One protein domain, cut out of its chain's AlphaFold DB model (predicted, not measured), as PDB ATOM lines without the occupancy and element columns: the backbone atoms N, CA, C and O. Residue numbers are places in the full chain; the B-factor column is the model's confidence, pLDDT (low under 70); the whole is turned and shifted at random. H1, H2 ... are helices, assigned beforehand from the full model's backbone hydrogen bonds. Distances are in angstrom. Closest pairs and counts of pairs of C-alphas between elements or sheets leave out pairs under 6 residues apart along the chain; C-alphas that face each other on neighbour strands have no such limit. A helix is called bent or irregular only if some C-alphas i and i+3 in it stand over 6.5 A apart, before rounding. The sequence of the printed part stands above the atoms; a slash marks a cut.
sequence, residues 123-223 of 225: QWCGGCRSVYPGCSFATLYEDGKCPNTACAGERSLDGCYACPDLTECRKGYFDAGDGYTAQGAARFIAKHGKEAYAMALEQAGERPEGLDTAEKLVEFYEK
ATOM      1  N   GLN A 123     189.545 159.557 160.182       76.19
ATOM      2  CA  GLN A 123     189.301 160.126 161.511       76.19
ATOM      3  C   GLN A 123     188.372 159.265 162.398       76.19
ATOM      4  O   GLN A 123     188.419 159.363 163.622       76.19
ATOM      5  N   TRP A 124     187.558 158.381 161.806       82.56
ATOM      6  CA  TRP A 124     186.559 157.560 162.510       82.56
ATOM      7  C   TRP A 124     186.864 156.054 162.482       82.56
ATOM      8  O   TRP A 124     186.170 155.263 163.129       82.56
ATOM      9  N   CYS A 125     187.894 155.640 161.741       87.75
ATOM     10  CA  CYS A 125     188.168 154.243 161.424       87.75
ATOM     11  C   CYS A 125     189.639 153.889 161.665       87.75
ATOM     12  O   CYS A 125     190.545 154.454 161.045       87.75
ATOM     13  N   GLY A 126     189.876 152.855 162.482       89.81
ATOM     14  CA  GLY A 126     191.215 152.302 162.707       89.81
ATOM     15  C   GLY A 126     191.828 151.627 161.473       89.81
ATOM     16  O   GLY A 126     193.001 151.292 161.477       89.81
ATOM     17  N   GLY A 127     191.064 151.438 160.395       89.94
ATOM     18  CA  GLY A 127     191.481 150.698 159.205       89.94
ATOM     19  C   GLY A 127     191.145 149.209 159.310       89.94
ATOM     20  O   GLY A 127     191.076 148.639 160.398       89.94
ATOM     21  N   CYS A 128     190.911 148.564 158.163       90.12
ATOM     22  CA  CYS A 128     190.453 147.167 158.101       90.12
ATOM     23  C   CYS A 128     191.465 146.135 158.634       90.12
ATOM     24  O   CYS A 128     191.086 144.994 158.880       90.12
ATOM     25  N   ARG A 129     192.728 146.537 158.812       90.94
ATOM     26  CA  ARG A 129     193.812 145.716 159.370       90.94
ATOM     27  C   ARG A 129     194.030 145.925 160.871       90.94
ATOM     28  O   ARG A 129     194.831 145.217 161.470       90.94
ATOM     29  N   SER A 130     193.350 146.899 161.471       91.94
ATOM     30  CA  SER A 130     193.483 147.205 162.894       91.94
ATOM     31  C   SER A 130     192.592 146.330 163.768       91.94
ATOM     32  O   SER A 130     191.686 145.645 163.296       91.94
ATOM     33  N   VAL A 131     192.794 146.440 165.080       90.62
ATOM     34  CA  VAL A 131     191.889 145.889 166.102       90.62
ATOM     35  C   VAL A 131     190.565 146.654 166.219       90.62
ATOM     36  O   VAL A 131     189.685 146.239 166.968       90.62
ATOM     37  N   TYR A 132     190.413 147.770 165.499       90.31
ATOM     38  CA  TYR A 132     189.238 148.637 165.557       90.31
ATOM     39  C   TYR A 132     188.754 149.055 164.156       90.31
ATOM     40  O   TYR A 132     188.730 150.248 163.815       90.31
ATOM     41  N   PRO A 133     188.378 148.078 163.306       87.25
ATOM     42  CA  PRO A 133     187.865 148.368 161.980       87.25
ATOM     43  C   PRO A 133     186.482 149.022 162.097       87.25
ATOM     44  O   PRO A 133     185.566 148.487 162.712       87.25
ATOM     45  N   GLY A 134     186.332 150.197 161.490       79.69
ATOM     46  CA  GLY A 134     185.084 150.965 161.464       79.69
ATOM     47  C   GLY A 134     184.797 151.546 160.086       79.69
ATOM     48  O   GLY A 134     184.268 152.646 159.981       79.69
ATOM     49  N   CYS A 135     185.235 150.862 159.023       77.25
ATOM     50  CA  CYS A 135     185.021 151.326 157.655       77.25
ATOM     51  C   CYS A 135     183.517 151.424 157.381       77.25
ATOM     52  O   CYS A 135     182.783 150.486 157.695       77.25
ATOM     53  N   SER A 136     183.091 152.517 156.745       76.38
ATOM     54  CA  SER A 136     181.694 152.760 156.356       76.38
ATOM     55  C   SER A 136     181.084 151.591 155.582       76.38
ATOM     56  O   SER A 136     179.919 151.252 155.772       76.38
ATOM     57  N   PHE A 137     181.883 150.910 154.759       86.06
ATOM     58  CA  PHE A 137     181.412 149.749 154.019       86.06
ATOM     59  C   PHE A 137     181.236 148.508 154.902       86.06
ATOM     60  O   PHE A 137     180.263 147.777 154.764       86.06
ATOM     61  N   ALA A 138     182.150 148.268 155.846       84.88
ATOM     62  CA  ALA A 138     182.070 147.114 156.742       84.88
ATOM     63  C   ALA A 138     180.866 147.211 157.694       84.88
ATOM     64  O   ALA A 138     180.269 146.195 158.036       84.88
ATOM     65  N   THR A 139     180.460 148.429 158.065       83.31
ATOM     66  CA  THR A 139     179.277 148.663 158.906       83.31
ATOM     67  C   THR A 139     177.943 148.348 158.227       83.31
ATOM     68  O   THR A 139     176.923 148.342 158.909       83.31
ATOM     69  N   LEU A 140     177.934 148.073 156.916       85.94
ATOM     70  CA  LEU A 140     176.746 147.610 156.188       85.94
ATOM     71  C   LEU A 140     176.424 146.128 156.447       85.94
ATOM     72  O   LEU A 140     175.359 145.658 156.050       85.94
ATOM     73  N   TYR A 141     177.330 145.392 157.095       85.81
ATOM     74  CA  TYR A 141     177.214 143.958 157.340       85.81
ATOM     75  C   TYR A 141     177.066 143.675 158.837       85.81
ATOM     76  O   TYR A 141     177.678 144.344 159.670       85.81
ATOM     77  N   GLU A 142     176.259 142.669 159.184       80.88
ATOM     78  CA  GLU A 142     175.931 142.338 160.580       80.88
ATOM     79  C   GLU A 142     177.163 141.927 161.401       80.88
ATOM     80  O   GLU A 142     177.270 142.259 162.582       80.88
ATOM     81  N   ASP A 143     178.121 141.246 160.771       81.56
ATOM     82  CA  ASP A 143     179.373 140.821 161.397       81.56
ATOM     83  C   ASP A 143     180.448 141.923 161.425       81.56
ATOM     84  O   ASP A 143     181.539 141.709 161.958       81.56
ATOM     85  N   GLY A 144     180.153 143.094 160.849       80.88
ATOM     86  CA  GLY A 144     181.086 144.209 160.737       80.88
ATOM     87  C   GLY A 144     182.295 143.917 159.847       80.88
ATOM     88  O   GLY A 144     183.321 144.589 159.996       80.88
ATOM     89  N   LYS A 145     182.231 142.920 158.952       84.81
ATOM     90  CA  LYS A 145     183.341 142.548 158.062       84.81
ATOM     91  C   LYS A 145     183.032 142.897 156.612       84.81
ATOM     92  O   LYS A 145     182.019 142.519 156.039       84.81
ATOM     93  N   CYS A 146     183.977 143.584 155.975       90.06
ATOM     94  CA  CYS A 146     183.908 143.860 154.545       90.06
ATOM     95  C   CYS A 146     184.125 142.566 153.729       90.06
ATOM     96  O   CYS A 146     185.099 141.848 153.989       90.06
ATOM     97  N   PRO A 147     183.320 142.295 152.682       94.38
ATOM     98  CA  PRO A 147     183.507 141.138 151.808       94.38
ATOM     99  C   PRO A 147     184.884 141.054 151.137       94.38
ATOM    100  O   PRO A 147     185.349 139.948 150.869       94.38
ATOM    101  N   ASN A 148     185.555 142.183 150.866       94.88
ATOM    102  CA  ASN A 148     186.934 142.177 150.358       94.88
ATOM    103  C   ASN A 148     187.903 141.603 151.399       94.88
ATOM    104  O   ASN A 148     188.742 140.777 151.053       94.88
ATOM    105  N   THR A 149     187.758 141.997 152.670       94.19
ATOM    106  CA  THR A 149     188.557 141.483 153.793       94.19
ATOM    107  C   THR A 149     188.309 139.999 154.028       94.19
ATOM    108  O   THR A 149     189.269 139.242 154.143       94.19
ATOM    109  N   ALA A 150     187.043 139.570 154.039       94.81
ATOM    110  CA  ALA A 150     186.691 138.159 154.193       94.81
ATOM    111  C   ALA A 150     187.281 137.302 153.058       94.81
ATOM    112  O   ALA A 150     188.013 136.353 153.317       94.81
ATOM    113  N   CYS A 151     187.056 137.709 151.803       96.69
ATOM    114  CA  CYS A 151     187.551 137.006 150.617       96.69
ATOM    115  C   CYS A 151     189.086 136.913 150.580       96.69
ATOM    116  O   CYS A 151     189.635 135.852 150.289       96.69
ATOM    117  N   ALA A 152     189.792 138.008 150.882       96.88
ATOM    118  CA  ALA A 152     191.253 138.001 150.927       96.88
ATOM    119  C   ALA A 152     191.774 137.052 152.016       96.88
ATOM    120  O   ALA A 152     192.674 136.263 151.745       96.88
ATOM    121  N   GLY A 153     191.160 137.062 153.205       95.50
ATOM    122  CA  GLY A 153     191.506 136.153 154.299       95.50
ATOM    123  C   GLY A 153     191.295 134.679 153.944       95.50
ATOM    124  O   GLY A 153     192.210 133.877 154.110       95.50
ATOM    125  N   GLU A 154     190.134 134.327 153.383       97.12
ATOM    126  CA  GLU A 154     189.820 132.960 152.921       97.12
ATOM    127  C   GLU A 154     190.824 132.449 151.882       97.12
ATOM    128  O   GLU A 154     191.159 131.265 151.851       97.12
ATOM    129  N   ARG A 155     191.337 133.353 151.042       96.88
ATOM    130  CA  ARG A 155     192.306 133.047 149.986       96.88
ATOM    131  C   ARG A 155     193.761 133.239 150.418       96.88
ATOM    132  O   ARG A 155     194.648 133.066 149.588       96.88
ATOM    133  N   SER A 156     194.015 133.590 151.683       96.94
ATOM    134  CA  SER A 156     195.356 133.910 152.202       96.94
ATOM    135  C   SER A 156     196.096 134.964 151.365       96.94
ATOM    136  O   SER A 156     197.300 134.871 151.136       96.94
ATOM    137  N   LEU A 157     195.362 135.967 150.884       97.38
ATOM    138  CA  LEU A 157     195.894 137.102 150.139       97.38
ATOM    139  C   LEU A 157     196.140 138.271 151.091       97.38
ATOM    140  O   LEU A 157     195.287 138.588 151.918       97.38
ATOM    141  N   ASP A 158     197.267 138.967 150.920       96.62
ATOM    142  CA  ASP A 158     197.533 140.199 151.672       96.62
ATOM    143  C   ASP A 158     196.471 141.272 151.364       96.62
ATOM    144  O   ASP A 158     195.938 141.926 152.259       96.62
ATOM    145  N   GLY A 159     196.082 141.408 150.098       96.94
ATOM    146  CA  GLY A 159     194.995 142.287 149.690       96.94
ATOM    147  C   GLY A 159     194.422 141.920 148.330       96.94
ATOM    148  O   GLY A 159     194.919 141.026 147.648       96.94
ATOM    149  N   CYS A 160     193.384 142.637 147.903       97.62
ATOM    150  CA  CYS A 160     192.776 142.463 146.585       97.62
ATOM    151  C   CYS A 160     193.786 142.666 145.444       97.62
ATOM    152  O   CYS A 160     193.643 142.030 144.408       97.62
ATOM    153  N   TYR A 161     194.830 143.474 145.649       97.94
ATOM    154  CA  TYR A 161     195.942 143.653 144.705       97.94
ATOM    155  C   TYR A 161     196.796 142.393 144.482       97.94
ATOM    156  O   TYR A 161     197.515 142.318 143.496       97.94
ATOM    157  N   ALA A 162     196.707 141.387 145.358       98.00
ATOM    158  CA  ALA A 162     197.341 140.080 145.164       98.00
ATOM    159  C   ALA A 162     196.405 139.059 144.483       98.00
ATOM    160  O   ALA A 162     196.773 137.901 144.296       98.00
ATOM    161  N   CYS A 163     195.172 139.454 144.148       97.69
ATOM    162  CA  CYS A 163     194.188 138.568 143.542       97.69
ATOM    163  C   CYS A 163     194.441 138.419 142.029       97.69
ATOM    164  O   CYS A 163     194.447 139.431 141.329       97.69
ATOM    165  N   PRO A 164     194.549 137.191 141.484       95.50
ATOM    166  CA  PRO A 164     194.691 136.986 140.039       95.50
ATOM    167  C   PRO A 164     193.451 137.437 139.248       95.50
ATOM    168  O   PRO A 164     193.558 137.788 138.078       95.50
ATOM    169  N   ASP A 165     192.285 137.483 139.899       95.88
ATOM    170  CA  ASP A 165     191.004 137.846 139.284       95.88
ATOM    171  C   ASP A 165     190.689 139.351 139.406       95.88
ATOM    172  O   ASP A 165     189.555 139.770 139.179       95.88
ATOM    173  N   LEU A 166     191.654 140.175 139.837       96.75
ATOM    174  CA  LEU A 166     191.441 141.575 140.229       96.75
ATOM    175  C   LEU A 166     190.776 142.437 139.147       96.75
ATOM    176  O   LEU A 166     189.916 143.260 139.476       96.75
ATOM    177  N   THR A 167     191.170 142.267 137.882       91.88
ATOM    178  CA  THR A 167     190.722 143.123 136.776       91.88
ATOM    179  C   THR A 167     189.199 143.127 136.657       91.88
ATOM    180  O   THR A 167     188.591 144.184 136.722       91.88
ATOM    181  N   GLU A 168     188.550 141.968 136.647       92.19
ATOM    182  CA  GLU A 168     187.088 141.874 136.486       92.19
ATOM    183  C   GLU A 168     186.344 141.697 137.824       92.19
ATOM    184  O   GLU A 168     185.149 141.392 137.867       92.19
ATOM    185  N   CYS A 169     187.044 141.847 138.952       96.62
ATOM    186  CA  CYS A 169     186.482 141.566 140.266       96.62
ATOM    187  C   CYS A 169     185.427 142.605 140.667       96.62
ATOM    188  O   CYS A 169     185.731 143.781 140.835       96.62
ATOM    189  N   ARG A 170     184.211 142.131 140.950       95.88
ATOM    190  CA  ARG A 170     183.115 142.916 141.547       95.88
ATOM    191  C   ARG A 170     182.779 142.450 142.966       95.88
ATOM    192  O   ARG A 170     181.629 142.412 143.382       95.88
ATOM    193  N   LYS A 171     183.770 141.971 143.722       95.56
ATOM    194  CA  LYS A 171     183.540 141.510 145.100       95.56
ATOM    195  C   LYS A 171     183.492 142.709 146.046       95.56
ATOM    196  O   LYS A 171     184.434 143.501 146.093       95.56
ATOM    197  N   GLY A 172     182.450 142.766 146.874       93.69
ATOM    198  CA  GLY A 172     182.356 143.720 147.977       93.69
ATOM    199  C   GLY A 172     182.327 145.161 147.489       93.69
ATOM    200  O   GLY A 172     181.531 145.501 146.622       93.69
ATOM    201  N   TYR A 173     183.209 145.995 148.036       93.19
ATOM    202  CA  TYR A 173     183.243 147.422 147.735       93.19
ATOM    203  C   TYR A 173     183.529 147.711 146.258       93.19
ATOM    204  O   TYR A 173     183.131 148.759 145.778       93.19
ATOM    205  N   PHE A 174     184.135 146.785 145.505       95.44
ATOM    206  CA  PHE A 174     184.351 146.974 144.064       95.44
ATOM    207  C   PHE A 174     183.053 147.042 143.246       95.44
ATOM    208  O   PHE A 174     183.081 147.577 142.146       95.44
ATOM    209  N   ASP A 175     181.931 146.539 143.769       95.62
ATOM    210  CA  ASP A 175     180.614 146.637 143.118       95.62
ATOM    211  C   ASP A 175     179.812 147.873 143.570       95.62
ATOM    212  O   ASP A 175     178.696 148.102 143.108       95.62
ATOM    213  N   ALA A 176     180.350 148.674 144.498       92.12
ATOM    214  CA  ALA A 176     179.724 149.927 144.911       92.12
ATOM    215  C   ALA A 176     179.857 150.995 143.811       92.12
ATOM    216  O   ALA A 176     180.772 150.945 142.990       92.12
ATOM    217  N   GLY A 177     178.981 152.008 143.823       91.00
ATOM    218  CA  GLY A 177     178.980 153.069 142.803       91.00
ATOM    219  C   GLY A 177     180.302 153.845 142.691       91.00
ATOM    220  O   GLY A 177     180.655 154.316 141.615       91.00
ATOM    221  N   ASP A 178     181.063 153.934 143.782       90.81
ATOM    222  CA  ASP A 178     182.403 154.526 143.860       90.81
ATOM    223  C   ASP A 178     183.517 153.474 144.055       90.81
ATOM    224  O   ASP A 178     184.680 153.813 144.290       90.81
ATOM    225  N   GLY A 179     183.186 152.187 143.912       92.19
ATOM    226  CA  GLY A 179     184.083 151.047 144.113       92.19
ATOM    227  C   GLY A 179     185.290 151.017 143.181       92.19
ATOM    228  O   GLY A 179     186.354 150.505 143.546       92.19
ATOM    229  N   TYR A 180     185.155 151.649 142.010       93.38
ATOM    230  CA  TYR A 180     186.231 151.840 141.037       93.38
ATOM    231  C   TYR A 180     187.453 152.539 141.655       93.38
ATOM    232  O   TYR A 180     188.574 152.330 141.198       93.38
ATOM    233  N   THR A 181     187.258 153.331 142.718       93.00
ATOM    234  CA  THR A 181     188.342 154.019 143.425       93.00
ATOM    235  C   THR A 181     189.299 153.050 144.103       93.00
ATOM    236  O   THR A 181     190.508 153.112 143.885       93.00
ATOM    237  N   ALA A 182     188.755 152.106 144.870       93.69
ATOM    238  CA  ALA A 182     189.543 151.074 145.526       93.69
ATOM    239  C   ALA A 182     190.102 150.082 144.504       93.69
ATOM    240  O   ALA A 182     191.249 149.658 144.620       93.69
ATOM    241  N   GLN A 183     189.316 149.732 143.480       96.06
ATOM    242  CA  GLN A 183     189.771 148.807 142.447       96.06
ATOM    243  C   GLN A 183     190.925 149.397 141.624       96.06
ATOM    244  O   GLN A 183     191.895 148.691 141.359       96.06
ATOM    245  N   GLY A 184     190.865 150.682 141.264       96.62
ATOM    246  CA  GLY A 184     191.953 151.390 140.584       96.62
ATOM    247  C   GLY A 184     193.229 151.404 141.424       96.62
ATOM    248  O   GLY A 184     194.294 151.037 140.932       96.62
ATOM    249  N   ALA A 185     193.107 151.710 142.718       96.31
ATOM    250  CA  ALA A 185     194.219 151.633 143.659       96.31
ATOM    251  C   ALA A 185     194.812 150.215 143.747       96.31
ATOM    252  O   ALA A 185     196.018 150.030 143.598       96.31
ATOM    253  N   ALA A 186     193.973 149.185 143.899       98.00
ATOM    254  CA  ALA A 186     194.426 147.796 143.925       98.00
ATOM    255  C   ALA A 186     195.133 147.386 142.627       98.00
ATOM    256  O   ALA A 186     196.156 146.706 142.679       98.00
ATOM    257  N   ARG A 187     194.617 147.791 141.462       98.31
ATOM    258  CA  ARG A 187     195.241 147.496 140.163       98.31
ATOM    259  C   ARG A 187     196.583 148.204 140.004       98.31
ATOM    260  O   ARG A 187     197.523 147.594 139.503       98.31
ATOM    261  N   PHE A 188     196.695 149.446 140.473       98.31
ATOM    262  CA  PHE A 188     197.966 150.164 140.494       98.31
ATOM    263  C   PHE A 188     198.984 149.438 141.384       98.31
ATOM    264  O   PHE A 188     200.086 149.132 140.933       98.31
ATOM    265  N   ILE A 189     198.596 149.081 142.613       98.38
ATOM    266  CA  ILE A 189     199.455 148.350 143.559       98.38
ATOM    267  C   ILE A 189     199.878 146.994 142.984       98.38
ATOM    268  O   ILE A 189     201.029 146.601 143.141       98.38
ATOM    269  N   ALA A 190     198.980 146.285 142.295       98.19
ATOM    270  CA  ALA A 190     199.298 145.006 141.663       98.19
ATOM    271  C   ALA A 190     200.403 145.130 140.597       98.19
ATOM    272  O   ALA A 190     201.166 144.187 140.395       98.19
ATOM    273  N   LYS A 191     200.494 146.285 139.922       98.00
ATOM    274  CA  LYS A 191     201.474 146.548 138.860       98.00
ATOM    275  C   LYS A 191     202.777 147.162 139.384       98.00
ATOM    276  O   LYS A 191     203.843 146.794 138.902       98.00
ATOM    277  N   HIS A 192     202.686 148.069 140.356       98.19
ATOM    278  CA  HIS A 192     203.796 148.949 140.759       98.19
ATOM    279  C   HIS A 192     204.181 148.849 142.240       98.19
ATOM    280  O   HIS A 192     205.208 149.383 142.648       98.19
ATOM    281  N   GLY A 193     203.391 148.150 143.056       97.75
ATOM    282  CA  GLY A 193     203.614 148.005 144.493       97.75
ATOM    283  C   GLY A 193     203.010 149.129 145.346       97.75
ATOM    284  O   GLY A 193     202.550 150.157 144.851       97.75
ATOM    285  N   LYS A 194     202.988 148.903 146.667       96.56
ATOM    286  CA  LYS A 194     202.399 149.834 147.650       96.56
ATOM    287  C   LYS A 194     203.200 151.126 147.791       96.56
ATOM    288  O   LYS A 194     202.609 152.190 147.917       96.56
ATOM    289  N   GLU A 195     204.530 151.034 147.749       95.56
ATOM    290  CA  GLU A 195     205.424 152.189 147.902       95.56
ATOM    291  C   GLU A 195     205.214 153.205 146.774       95.56
ATOM    292  O   GLU A 195     204.986 154.383 147.041       95.56
ATOM    293  N   ALA A 196     205.169 152.738 145.521       97.25
ATOM    294  CA  ALA A 196     204.863 153.585 144.372       97.25
ATOM    295  C   ALA A 196     203.471 154.227 144.484       97.25
ATOM    296  O   ALA A 196     203.291 155.389 144.124       97.25
ATOM    297  N   TYR A 197     202.482 153.493 145.006       96.56
ATOM    298  CA  TYR A 197     201.132 154.024 145.177       96.56
ATOM    299  C   TYR A 197     201.073 155.130 146.234       96.56
ATOM    300  O   TYR A 197     200.451 156.166 146.003       96.56
ATOM    301  N   ALA A 198     201.753 154.939 147.368       94.00
ATOM    302  CA  ALA A 198     201.869 155.958 148.406       94.00
ATOM    303  C   ALA A 198     202.542 157.232 147.863       94.00
ATOM    304  O   ALA A 198     202.003 158.324 148.030       94.00
ATOM    305  N   MET A 199     203.642 157.093 147.115       93.94
ATOM    306  CA  MET A 199     204.308 158.230 146.465       93.94
ATOM    307  C   MET A 199     203.393 158.954 145.469       93.94
ATOM    308  O   MET A 199     203.341 160.183 145.454       93.94
ATOM    309  N   ALA A 200     202.646 158.208 144.650       95.69
ATOM    310  CA  ALA A 200     201.716 158.793 143.690       95.69
ATOM    311  C   ALA A 200     200.579 159.557 144.387       95.69
ATOM    312  O   ALA A 200     200.189 160.625 143.924       95.69
ATOM    313  N   LEU A 201     200.066 159.052 145.516       93.31
ATOM    314  CA  LEU A 201     199.051 159.741 146.321       93.31
ATOM    315  C   LEU A 201     199.560 161.062 146.906       93.31
ATOM    316  O   LEU A 201     198.827 162.050 146.888       93.31
ATOM    317  N   GLU A 202     200.798 161.090 147.399       91.62
ATOM    318  CA  GLU A 202     201.416 162.311 147.930       91.62
ATOM    319  C   GLU A 202     201.619 163.376 146.845       91.62
ATOM    320  O   GLU A 202     201.395 164.561 147.091       91.62
ATOM    321  N   GLN A 203     202.004 162.966 145.633       93.25
ATOM    322  CA  GLN A 203     202.265 163.888 144.523       93.25
ATOM    323  C   GLN A 203     200.998 164.360 143.801       93.25
ATOM    324  O   GLN A 203     200.949 165.493 143.321       93.25
ATOM    325  N   ALA A 204     199.978 163.504 143.701       91.06
ATOM    326  CA  ALA A 204     198.785 163.773 142.906       91.06
ATOM    327  C   ALA A 204     197.904 164.899 143.462       91.06
ATOM    328  O   ALA A 204     197.176 165.530 142.696       91.06
ATOM    329  N   GLY A 205     197.959 165.155 144.773       84.62
ATOM    330  CA  GLY A 205     197.095 166.136 145.423       84.62
ATOM    331  C   GLY A 205     195.609 165.790 145.272       84.62
ATOM    332  O   GLY A 205     195.196 164.645 145.474       84.62
ATOM    333  N   GLU A 206     194.786 166.789 144.947       85.06
ATOM    334  CA  GLU A 206     193.350 166.586 144.753       85.06
ATOM    335  C   GLU A 206     193.059 165.855 143.437       85.06
ATOM    336  O   GLU A 206     193.547 166.211 142.362       85.06
ATOM    337  N   ARG A 207     192.229 164.815 143.523       86.69
ATOM    338  CA  ARG A 207     191.848 164.002 142.372       86.69
ATOM    339  C   ARG A 207     190.979 164.819 141.394       86.69
ATOM    340  O   ARG A 207     189.925 165.294 141.813       86.69
ATOM    341  N   PRO A 208     191.333 164.890 140.096       89.25
ATOM    342  CA  PRO A 208     190.510 165.546 139.080       89.25
ATOM    343  C   PRO A 208     189.120 164.922 138.908       89.25
ATOM    344  O   PRO A 208     188.929 163.715 139.098       89.25
ATOM    345  N   GLU A 209     188.162 165.730 138.450       89.94
ATOM    346  CA  GLU A 209     186.854 165.244 138.000       89.94
ATOM    347  C   GLU A 209     186.977 164.318 136.771       89.94
ATOM    348  O   GLU A 209     187.927 164.398 135.991       89.94
ATOM    349  N   GLY A 210     186.001 163.423 136.576       90.06
ATOM    350  CA  GLY A 210     185.928 162.543 135.396       90.06
ATOM    351  C   GLY A 210     186.794 161.274 135.446       90.06
ATOM    352  O   GLY A 210     186.794 160.490 134.491       90.06
ATOM    353  N   LEU A 211     187.504 161.041 136.556       92.62
ATOM    354  CA  LEU A 211     188.160 159.769 136.871       92.62
ATOM    355  C   LEU A 211     187.139 158.802 137.480       92.62
ATOM    356  O   LEU A 211     187.100 158.633 138.694       92.62
ATOM    357  N   ASP A 212     186.292 158.219 136.635       93.88
ATOM    358  CA  ASP A 212     185.118 157.403 136.993       93.88
ATOM    359  C   ASP A 212     185.289 155.895 136.727       93.88
ATOM    360  O   ASP A 212     184.352 155.121 136.922       93.88
ATOM    361  N   THR A 213     186.482 155.456 136.313       95.50
ATOM    362  CA  THR A 213     186.815 154.032 136.152       95.50
ATOM    363  C   THR A 213     188.136 153.678 136.830       95.50
ATOM    364  O   THR A 213     188.980 154.541 137.095       95.50
ATOM    365  N   ALA A 214     188.326 152.387 137.110       96.19
ATOM    366  CA  ALA A 214     189.555 151.876 137.708       96.19
ATOM    367  C   ALA A 214     190.761 152.082 136.774       96.19
ATOM    368  O   ALA A 214     191.844 152.422 137.240       96.19
ATOM    369  N   GLU A 215     190.573 151.924 135.463       96.62
ATOM    370  CA  GLU A 215     191.598 152.130 134.432       96.62
ATOM    371  C   GLU A 215     192.070 153.584 134.402       96.62
ATOM    372  O   GLU A 215     193.266 153.837 134.511       96.62
ATOM    373  N   LYS A 216     191.132 154.541 134.352       96.75
ATOM    374  CA  LYS A 216     191.457 155.974 134.369       96.75
ATOM    375  C   LYS A 216     192.232 156.370 135.626       96.75
ATOM    376  O   LYS A 216     193.115 157.219 135.560       96.75
ATOM    377  N   LEU A 217     191.907 155.766 136.773       95.44
ATOM    378  CA  LEU A 217     192.643 155.996 138.017       95.44
ATOM    379  C   LEU A 217     194.066 155.450 137.969       95.44
ATOM    380  O   LEU A 217     194.979 156.134 138.422       95.44
ATOM    381  N   VAL A 218     194.264 154.253 137.417       97.38
ATOM    382  CA  VAL A 218     195.612 153.698 137.223       97.38
ATOM    383  C   VAL A 218     196.424 154.624 136.322       97.38
ATOM    384  O   VAL A 218     197.483 155.080 136.737       97.38
ATOM    385  N   GLU A 219     195.898 154.983 135.147       97.50
ATOM    386  CA  GLU A 219     196.561 155.898 134.205       97.50
ATOM    387  C   GLU A 219     196.858 157.269 134.822       97.50
ATOM    388  O   GLU A 219     197.850 157.910 134.485       97.50
ATOM    389  N   PHE A 220     195.991 157.750 135.716       96.88
ATOM    390  CA  PHE A 220     196.221 158.989 136.447       96.88
ATOM    391  C   PHE A 220     197.412 158.869 137.398       96.88
ATOM    392  O   PHE A 220     198.318 159.694 137.314       96.88
ATOM    393  N   TYR A 221     197.438 157.850 138.261       96.75
ATOM    394  CA  TYR A 221     198.534 157.661 139.214       96.75
ATOM    395  C   TYR A 221     199.861 157.303 138.528       96.75
ATOM    396  O   TYR A 221     200.920 157.669 139.026       96.75
ATOM    397  N   GLU A 222     199.828 156.664 137.355       97.56
ATOM    398  CA  GLU A 222     201.032 156.340 136.573       97.56
ATOM    399  C   GLU A 222     201.784 157.577 136.062       97.56
ATOM    400  O   GLU A 222     202.957 157.478 135.715       97.56
ATOM    401  N   LYS A 223     201.150 158.756 136.062       96.81
ATOM    402  CA  LYS A 223     201.804 160.033 135.722       96.81
ATOM    403  C   LYS A 223     202.796 160.507 136.789       96.81
ATOM    404  O   LYS A 223     203.520 161.464 136.529       96.81
TER     405      LYS A 223
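AT A GLANCE: This is residues 123 to 223 of the 225 residues of a protein of Acutalibacter sp. 1XD8-33 (UniProt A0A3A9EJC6). A long helix, H3, bends sharply into two arms, H3a and H3b, and the last helix, H4, packs on both, making a helical end; the other end is mostly loop, with two short helices, H1 and H2. The 101 printed residues have four named helices, H1 to H4 in that order, and no named strand. The class is all helix, with 47 residues, under half, in named elements. The whole is compact, with a radius of gyration of the C-alphas of 13.7 A and spans of 39 by 32 by 26 A.

HOW THE PARTS SIT: H3, residues 180 to 204, was assigned as one helix by its hydrogen bonds but is bent: C-alphas 191 and 194 are 9.4 A apart. Its arms, H3a, residues 180 to 191, and H3b, residues 194 to 204, touch at a steep tilt of 54 degrees, opposite ways, through residues 185 to 189 of H3a alone; the closest C-alphas, of Ile 189 and Tyr 197, are 6.1 A apart. H4, residues 214 to 223, touches H3a at a steep tilt of 54 degrees, the same way; the closest C-alphas, of Gly 184 and Ala 214, are 3.8 A apart. H4 touches H3b about perpendicular, at 77 degrees, closest at the C-alphas of Ala 200 and Tyr 221, 5.6 A. Helix packing is mostly crossed. H2, residues 172 to 175, touches H3a only at the corner, C-alphas of Phe 174 and Gln 183 being closest at 5.9 A. H1, residues 147 to 154, touches H2, closest at the C-alphas of Pro 147 and Gly 172, 4.8 A, and is apart from H3a, H3b and H4. Every O i to N i+4 pair is within hydrogen-bond range in H1, H3a and H3b, and 5 of 6 in H4; H2 is too short for one.

IN THESE COORDINATES: H3a is 16.3 A long, H3b 15.2 A, H4 14.8 A, H1 10.4 A and H2 5.9 A. H1 begins at C-alpha 147 (183.507, 141.138, 151.808), and H4 ends at C-alpha 223 (201.804, 160.033, 135.722).

THE WHOLE: The C-alphas farthest apart, of Glu 142 and Lys 223, are 40.0 A apart. The printed part has no cut. The link from H1 to H2 is long, 17 residues. Mean pLDDT of the printed part is 92.7, and no printed residue is under 70.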